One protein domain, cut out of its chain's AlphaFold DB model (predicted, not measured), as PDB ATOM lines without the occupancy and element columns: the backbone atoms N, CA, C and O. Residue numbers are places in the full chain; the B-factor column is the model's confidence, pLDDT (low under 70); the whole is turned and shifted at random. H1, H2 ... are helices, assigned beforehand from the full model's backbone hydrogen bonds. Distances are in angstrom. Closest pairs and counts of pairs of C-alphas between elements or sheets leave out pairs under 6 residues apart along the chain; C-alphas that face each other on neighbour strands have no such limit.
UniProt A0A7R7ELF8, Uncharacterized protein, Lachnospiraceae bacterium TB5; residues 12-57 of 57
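AT A GLANCE: This is residues 12 to 57 of the 57 residues of an uncharacterized protein of Lachnospiraceae bacterium TB5 (UniProt A0A7R7ELF8). One long straight helix, H2, makes an arm of this small model, and the stretch before it swings out as a wide loop and then leads away to a single short helical turn, H1. Residues 12 to 20, of which 12 to 15 belong to H1, stick out to one side, residues 26 to 32 stick out as the far turn of the loop, and residues 44 to 57, of which 44 to 55 belong to H2, stick out alone. The printed part has 46 residues with two named helices, H1 then H2 along the chain, and no named strand; its class is all helix. It is only just loose, close to extended, with a radius of gyration of the C-alphas of 13.8 A, and it spans 40 by 28 by 18 A.

HOW THE PARTS SIT: Begin at H2, residues 36 to 55, where every O i to N i+4 pair is within hydrogen-bond range. From there look back to H1, residues 12 to 15, which is apart from H2. H1 is too short for any O i to N i+4 pair, and its one O i to N i+3 pair is not within range. Residues 44 to 57, of which 44 to 55 belong to H2, stand free.

IN THESE COORDINATES: Find C-alpha 36 at (237.441, 196.451, 201.453); from there H2 runs 28.8 A to C-alpha 55 at (217.593, 208.293, 184.197). H1 begins at C-alpha 12, at (248.082, 212.274, 202.457), and measures 5.3 A.

THE WHOLE: The two C-alphas farthest apart, those of Tyr 30 and Val 57, are 40.6 A apart. The printed part has no cut, and H1 and H2 are joined by a long link of 20 residues, 16 to 35. The mean pLDDT of the printed part is 93.1; look to residues 56 and 57 for values under 70.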
ATOM      1  N   THR A  12     247.842 211.558 203.720       96.94
ATOM      2  CA  THR A  12     248.082 212.274 202.457       96.94
ATOM      3  C   THR A  12     246.958 212.054 201.443       96.94
ATOM      4  O   THR A  12     246.533 212.995 200.779       96.94
ATOM      5  N   PHE A  13     246.442 210.826 201.336       95.62
ATOM      6  CA  PHE A  13     245.345 210.534 200.417       95.62
ATOM      7  C   PHE A  13     243.990 211.014 200.934       95.62
ATOM      8  O   PHE A  13     243.174 211.464 200.130       95.62
ATOM      9  N   LYS A  14     243.749 210.974 202.251       95.50
ATOM     10  CA  LYS A  14     242.550 211.580 202.854       95.50
ATOM     11  C   LYS A  14     242.504 213.085 202.603       95.50
ATOM     12  O   LYS A  14     241.481 213.574 202.144       95.50
ATOM     13  N   ASP A  15     243.620 213.774 202.820       96.94
ATOM     14  CA  ASP A  15     243.735 215.226 202.645       96.94
ATOM     15  C   ASP A  15     243.596 215.640 201.170       96.94
ATOM     16  O   ASP A  15     243.187 216.756 200.869       96.94
ATOM     17  N   SER A  16     243.912 214.731 200.241       97.12
ATOM     18  CA  SER A  16     243.725 214.951 198.803       97.12
ATOM     19  C   SER A  16     242.296 214.709 198.300       97.12
ATOM     20  O   SER A  16     242.021 214.966 197.131       97.12
ATOM     21  N   CYS A  17     241.395 214.173 199.132       96.38
ATOM     22  CA  CYS A  17     240.014 213.906 198.737       96.38
ATOM     23  C   CYS A  17     239.129 215.140 198.962       96.38
ATOM     24  O   CYS A  17     239.096 215.679 200.064       96.38
ATOM     25  N   ASP A  18     238.312 215.502 197.968       97.75
ATOM     26  CA  ASP A  18     237.311 216.572 198.119       97.75
ATOM     27  C   ASP A  18     236.213 216.203 199.126       97.75
ATOM     28  O   ASP A  18     235.683 217.048 199.845       97.75
ATOM     29  N   ILE A  19     235.848 214.918 199.157       96.25
ATOM     30  CA  ILE A  19     234.798 214.379 200.017       96.25
ATOM     31  C   ILE A  19     235.289 213.072 200.630       96.25
ATOM     32  O   ILE A  19     235.717 212.150 199.930       96.25
ATOM     33  N   LEU A  20     235.154 212.976 201.949       96.44
ATOM     34  CA  LEU A  20     235.280 211.728 202.684       96.44
ATOM     35  C   LEU A  20     233.880 211.173 202.942       96.44
ATOM     36  O   LEU A  20     233.010 211.867 203.458       96.44
ATOM     37  N   THR A  21     233.669 209.913 202.574       95.25
ATOM     38  CA  THR A  21     232.398 209.209 202.765       95.25
ATOM     39  C   THR A  21     232.606 207.970 203.626       95.25
ATOM     40  O   THR A  21     233.688 207.378 203.621       95.25
ATOM     41  N   THR A  22     231.576 207.578 204.370       95.50
ATOM     42  CA  THR A  22     231.587 206.401 205.241       95.50
ATOM     43  C   THR A  22     230.303 205.602 205.065       95.50
ATOM     44  O   THR A  22     229.250 206.168 204.775       95.50
ATOM     45  N   ILE A  23     230.386 204.285 205.249       95.94
ATOM     46  CA  ILE A  23     229.202 203.432 205.370       95.94
ATOM     47  C   ILE A  23     228.761 203.513 206.831       95.94
ATOM     48  O   ILE A  23     229.561 203.175 207.704       95.94
ATOM     49  N   PRO A  24     227.524 203.940 207.131       95.62
ATOM     50  CA  PRO A  24     227.033 203.927 208.499       95.62
ATOM     51  C   PRO A  24     227.091 202.510 209.076       95.62
ATOM     52  O   PRO A  24     226.575 201.563 208.481       95.62
ATOM     53  N   MET A  25     227.711 202.368 210.244       94.38
ATOM     54  CA  MET A  25     227.761 201.123 211.004       94.38
ATOM     55  C   MET A  25     227.168 201.368 212.387       94.38
ATOM     56  O   MET A  25     227.336 202.443 212.956       94.38
ATOM     57  N   VAL A  26     226.454 200.379 212.924       95.56
ATOM     58  CA  VAL A  26     225.912 200.474 214.282       95.56
ATOM     59  C   VAL A  26     227.059 200.440 215.294       95.56
ATOM     60  O   VAL A  26     227.927 199.575 215.214       95.56
ATOM     61  N   GLU A  27     227.062 201.362 216.254       92.38
ATOM     62  CA  GLU A  27     228.155 201.495 217.235       92.38
ATOM     63  C   GLU A  27     228.298 200.270 218.149       92.38
ATOM     64  O   GLU A  27     229.378 199.988 218.654       92.38
ATOM     65  N   THR A  28     227.216 199.513 218.339       95.62
ATOM     66  CA  THR A  28     227.207 198.274 219.132       95.62
ATOM     67  C   THR A  28     227.712 197.052 218.359       95.62
ATOM     68  O   THR A  28     227.724 195.945 218.899       95.62
ATOM     69  N   SER A  29     228.111 197.220 217.094       93.62
ATOM     70  CA  SER A  29     228.674 196.150 216.271       93.62
ATOM     71  C   SER A  29     230.029 195.695 216.810       93.62
ATOM     72  O   SER A  29     230.868 196.505 217.189       93.62
ATOM     73  N   TYR A  30     230.281 194.385 216.761       94.69
ATOM     74  CA  TYR A  30     231.606 193.827 217.044       94.69
ATOM     75  C   TYR A  30     232.631 194.163 215.946       94.69
ATOM     76  O   TYR A  30     233.824 194.277 216.210       94.69
ATOM     77  N   ALA A  31     232.171 194.316 214.702       92.75
ATOM     78  CA  ALA A  31     233.021 194.711 213.588       92.75
ATOM     79  C   ALA A  31     233.201 196.233 213.570       92.75
ATOM     80  O   ALA A  31     232.211 196.967 213.574       92.75
ATOM     81  N   SER A  32     234.455 196.676 213.490       90.94
ATOM     82  CA  SER A  32     234.849 198.086 213.382       90.94
ATOM     83  C   SER A  32     234.972 198.583 211.938       90.94
ATOM     84  O   SER A  32     235.085 199.786 211.709       90.94
ATOM     85  N   SER A  33     234.960 197.678 210.957       93.19
ATOM     86  CA  SER A  33     235.005 197.997 209.532       93.19
ATOM     87  C   SER A  33     234.454 196.847 208.687       93.19
ATOM     88  O   SER A  33     234.309 195.712 209.148       93.19
ATOM     89  N   PHE A  34     234.150 197.142 207.424       94.56
ATOM     90  CA  PHE A  34     233.891 196.122 206.414       94.56
ATOM     91  C   PHE A  34     235.187 195.669 205.741       94.56
ATOM     92  O   PHE A  34     236.140 196.437 205.615       94.56
ATOM     93  N   ASN A  35     235.168 194.446 205.200       94.94
ATOM     94  CA  ASN A  35     236.117 194.059 204.163       94.94
ATOM     95  C   ASN A  35     236.111 195.102 203.029       94.94
ATOM     96  O   ASN A  35     235.049 195.597 202.638       94.94
ATOM     97  N   VAL A  36     237.285 195.402 202.471       96.00
ATOM     98  CA  VAL A  36     237.441 196.451 201.453       96.00
ATOM     99  C   VAL A  36     236.583 196.205 200.207       96.00
ATOM    100  O   VAL A  36     235.992 197.143 199.671       96.00
ATOM    101  N   GLY A  37     236.446 194.949 199.774       97.12
ATOM    102  CA  GLY A  37     235.613 194.567 198.635       97.12
ATOM    103  C   GLY A  37     234.123 194.734 198.927       97.12
ATOM    104  O   GLY A  37     233.379 195.239 198.083       97.12
ATOM    105  N   CYS A  38     233.685 194.398 200.143       96.56
ATOM    106  CA  CYS A  38     232.311 194.654 200.582       96.56
ATOM    107  C   CYS A  38     232.015 196.159 200.625       96.56
ATOM    108  O   CYS A  38     230.987 196.593 200.104       96.56
ATOM    109  N   ALA A  39     232.932 196.963 201.173       96.94
ATOM    110  CA  ALA A  39     232.783 198.415 201.212       96.94
ATOM    111  C   ALA A  39     232.709 199.022 199.799       96.94
ATOM    112  O   ALA A  39     231.825 199.833 199.516       96.94
ATOM    113  N   ALA A  40     233.583 198.580 198.889       97.19
ATOM    114  CA  ALA A  40     233.563 198.989 197.485       97.19
ATOM    115  C   ALA A  40     232.231 198.640 196.804       97.19
ATOM    116  O   ALA A  40     231.660 199.467 196.095       97.19
ATOM    117  N   THR A  41     231.716 197.435 197.056       98.12
ATOM    118  CA  THR A  41     230.451 196.956 196.483       98.12
ATOM    119  C   THR A  41     229.280 197.844 196.892       98.12
ATOM    120  O   THR A  41     228.525 198.277 196.025       98.12
ATOM    121  N   VAL A  42     229.154 198.174 198.183       97.88
ATOM    122  CA  VAL A  42     228.094 199.072 198.679       97.88
ATOM    123  C   VAL A  42     228.187 200.446 198.009       97.88
ATOM    124  O   VAL A  42     227.184 200.958 197.513       97.88
ATOM    125  N   MET A  43     229.394 201.016 197.935       97.19
ATOM    126  CA  MET A  43     229.613 202.331 197.323       97.19
ATOM    127  C   MET A  43     229.243 202.348 195.836       97.19
ATOM    128  O   MET A  43     228.555 203.262 195.378       97.19
ATOM    129  N   PHE A  44     229.669 201.340 195.071       97.12
ATOM    130  CA  PHE A  44     229.342 201.261 193.648       97.12
ATOM    131  C   PHE A  44     227.868 200.963 193.399       97.12
ATOM    132  O   PHE A  44     227.300 201.529 192.463       97.12
ATOM    133  N   TYR A  45     227.238 200.139 194.238       97.81
ATOM    134  CA  TYR A  45     225.806 199.878 194.157       97.81
ATOM    135  C   TYR A  45     224.992 201.163 194.334       97.81
ATOM    136  O   TYR A  45     224.162 201.474 193.481       97.81
ATOM    137  N   GLU A  46     225.260 201.958 195.373       97.19
ATOM    138  CA  GLU A  46     224.515 203.205 195.597       97.19
ATOM    139  C   GLU A  46     224.799 204.254 194.512       97.19
ATOM    140  O   GLU A  46     223.874 204.917 194.043       97.19
ATOM    141  N   ALA A  47     226.043 204.358 194.031       95.75
ATOM    142  CA  ALA A  47     226.367 205.241 192.909       95.75
ATOM    143  C   ALA A  47     225.638 204.830 191.618       95.75
ATOM    144  O   ALA A  47     225.159 205.683 190.869       95.75
ATOM    145  N   MET A  48     225.553 203.525 191.341       97.31
ATOM    146  CA  MET A  48     224.807 202.990 190.204       97.31
ATOM    147  C   MET A  48     223.313 203.273 190.370       97.31
ATOM    148  O   MET A  48     222.712 203.885 189.493       97.31
ATOM    149  N   LYS A  49     222.724 202.899 191.504       96.56
ATOM    150  CA  LYS A  49     221.306 203.109 191.811       96.56
ATOM    151  C   LYS A  49     220.888 204.569 191.655       96.56
ATOM    152  O   LYS A  49     219.882 204.833 191.007       96.56
ATOM    153  N   GLN A  50     221.677 205.513 192.168       94.88
ATOM    154  CA  GLN A  50     221.407 206.940 191.984       94.88
ATOM    155  C   GLN A  50     221.430 207.319 190.502       94.88
ATOM    156  O   GLN A  50     220.497 207.958 190.031       94.88
ATOM    157  N   ARG A  51     222.435 206.870 189.737       94.94
ATOM    158  CA  ARG A  51     222.492 207.115 188.284       94.94
ATOM    159  C   ARG A  51     221.260 206.590 187.546       94.94
ATOM    160  O   ARG A  51     220.753 207.305 186.692       94.94
ATOM    161  N   TYR A  52     220.776 205.391 187.869       93.62
ATOM    162  CA  TYR A  52     219.555 204.850 187.257       93.62
ATOM    163  C   TYR A  52     218.309 205.623 187.683       93.62
ATOM    164  O   TYR A  52     217.499 205.965 186.831       93.62
ATOM    165  N   GLN A  53     218.189 205.979 188.962       88.25
ATOM    166  CA  GLN A  53     217.065 206.776 189.449       88.25
ATOM    167  C   GLN A  53     216.993 208.155 188.770       88.25
ATOM    168  O   GLN A  53     215.902 208.652 188.525       88.25
ATOM    169  N   TYR A  54     218.135 208.762 188.425       76.56
ATOM    170  CA  TYR A  54     218.175 210.002 187.638       76.56
ATOM    171  C   TYR A  54     217.820 209.812 186.153       76.56
ATOM    172  O   TYR A  54     217.487 210.795 185.503       76.56
ATOM    173  N   LEU A  55     217.917 208.596 185.602       74.31
ATOM    174  CA  LEU A  55     217.593 208.293 184.197       74.31
ATOM    175  C   LEU A  55     216.120 207.909 183.983       74.31
ATOM    176  O   LEU A  55     215.658 207.909 182.845       74.31
ATOM    177  N   GLU A  56     215.399 207.557 185.049       64.25
ATOM    178  CA  GLU A  56     213.962 207.238 185.021       64.25
ATOM    179  C   GLU A  56     213.053 208.473 185.224       64.25
ATOM    180  O   GLU A  56     211.831 208.324 185.297       64.25
ATOM    181  N   VAL A  57     213.631 209.680 185.305       53.56
ATOM    182  CA  VAL A  57     212.940 210.986 185.391       53.56
ATOM    183  C   VAL A  57     213.115 211.747 184.083       53.56
ATOM    184  O   VAL A  57     212.116 212.343 183.620       53.56
TER     185      VAL A  57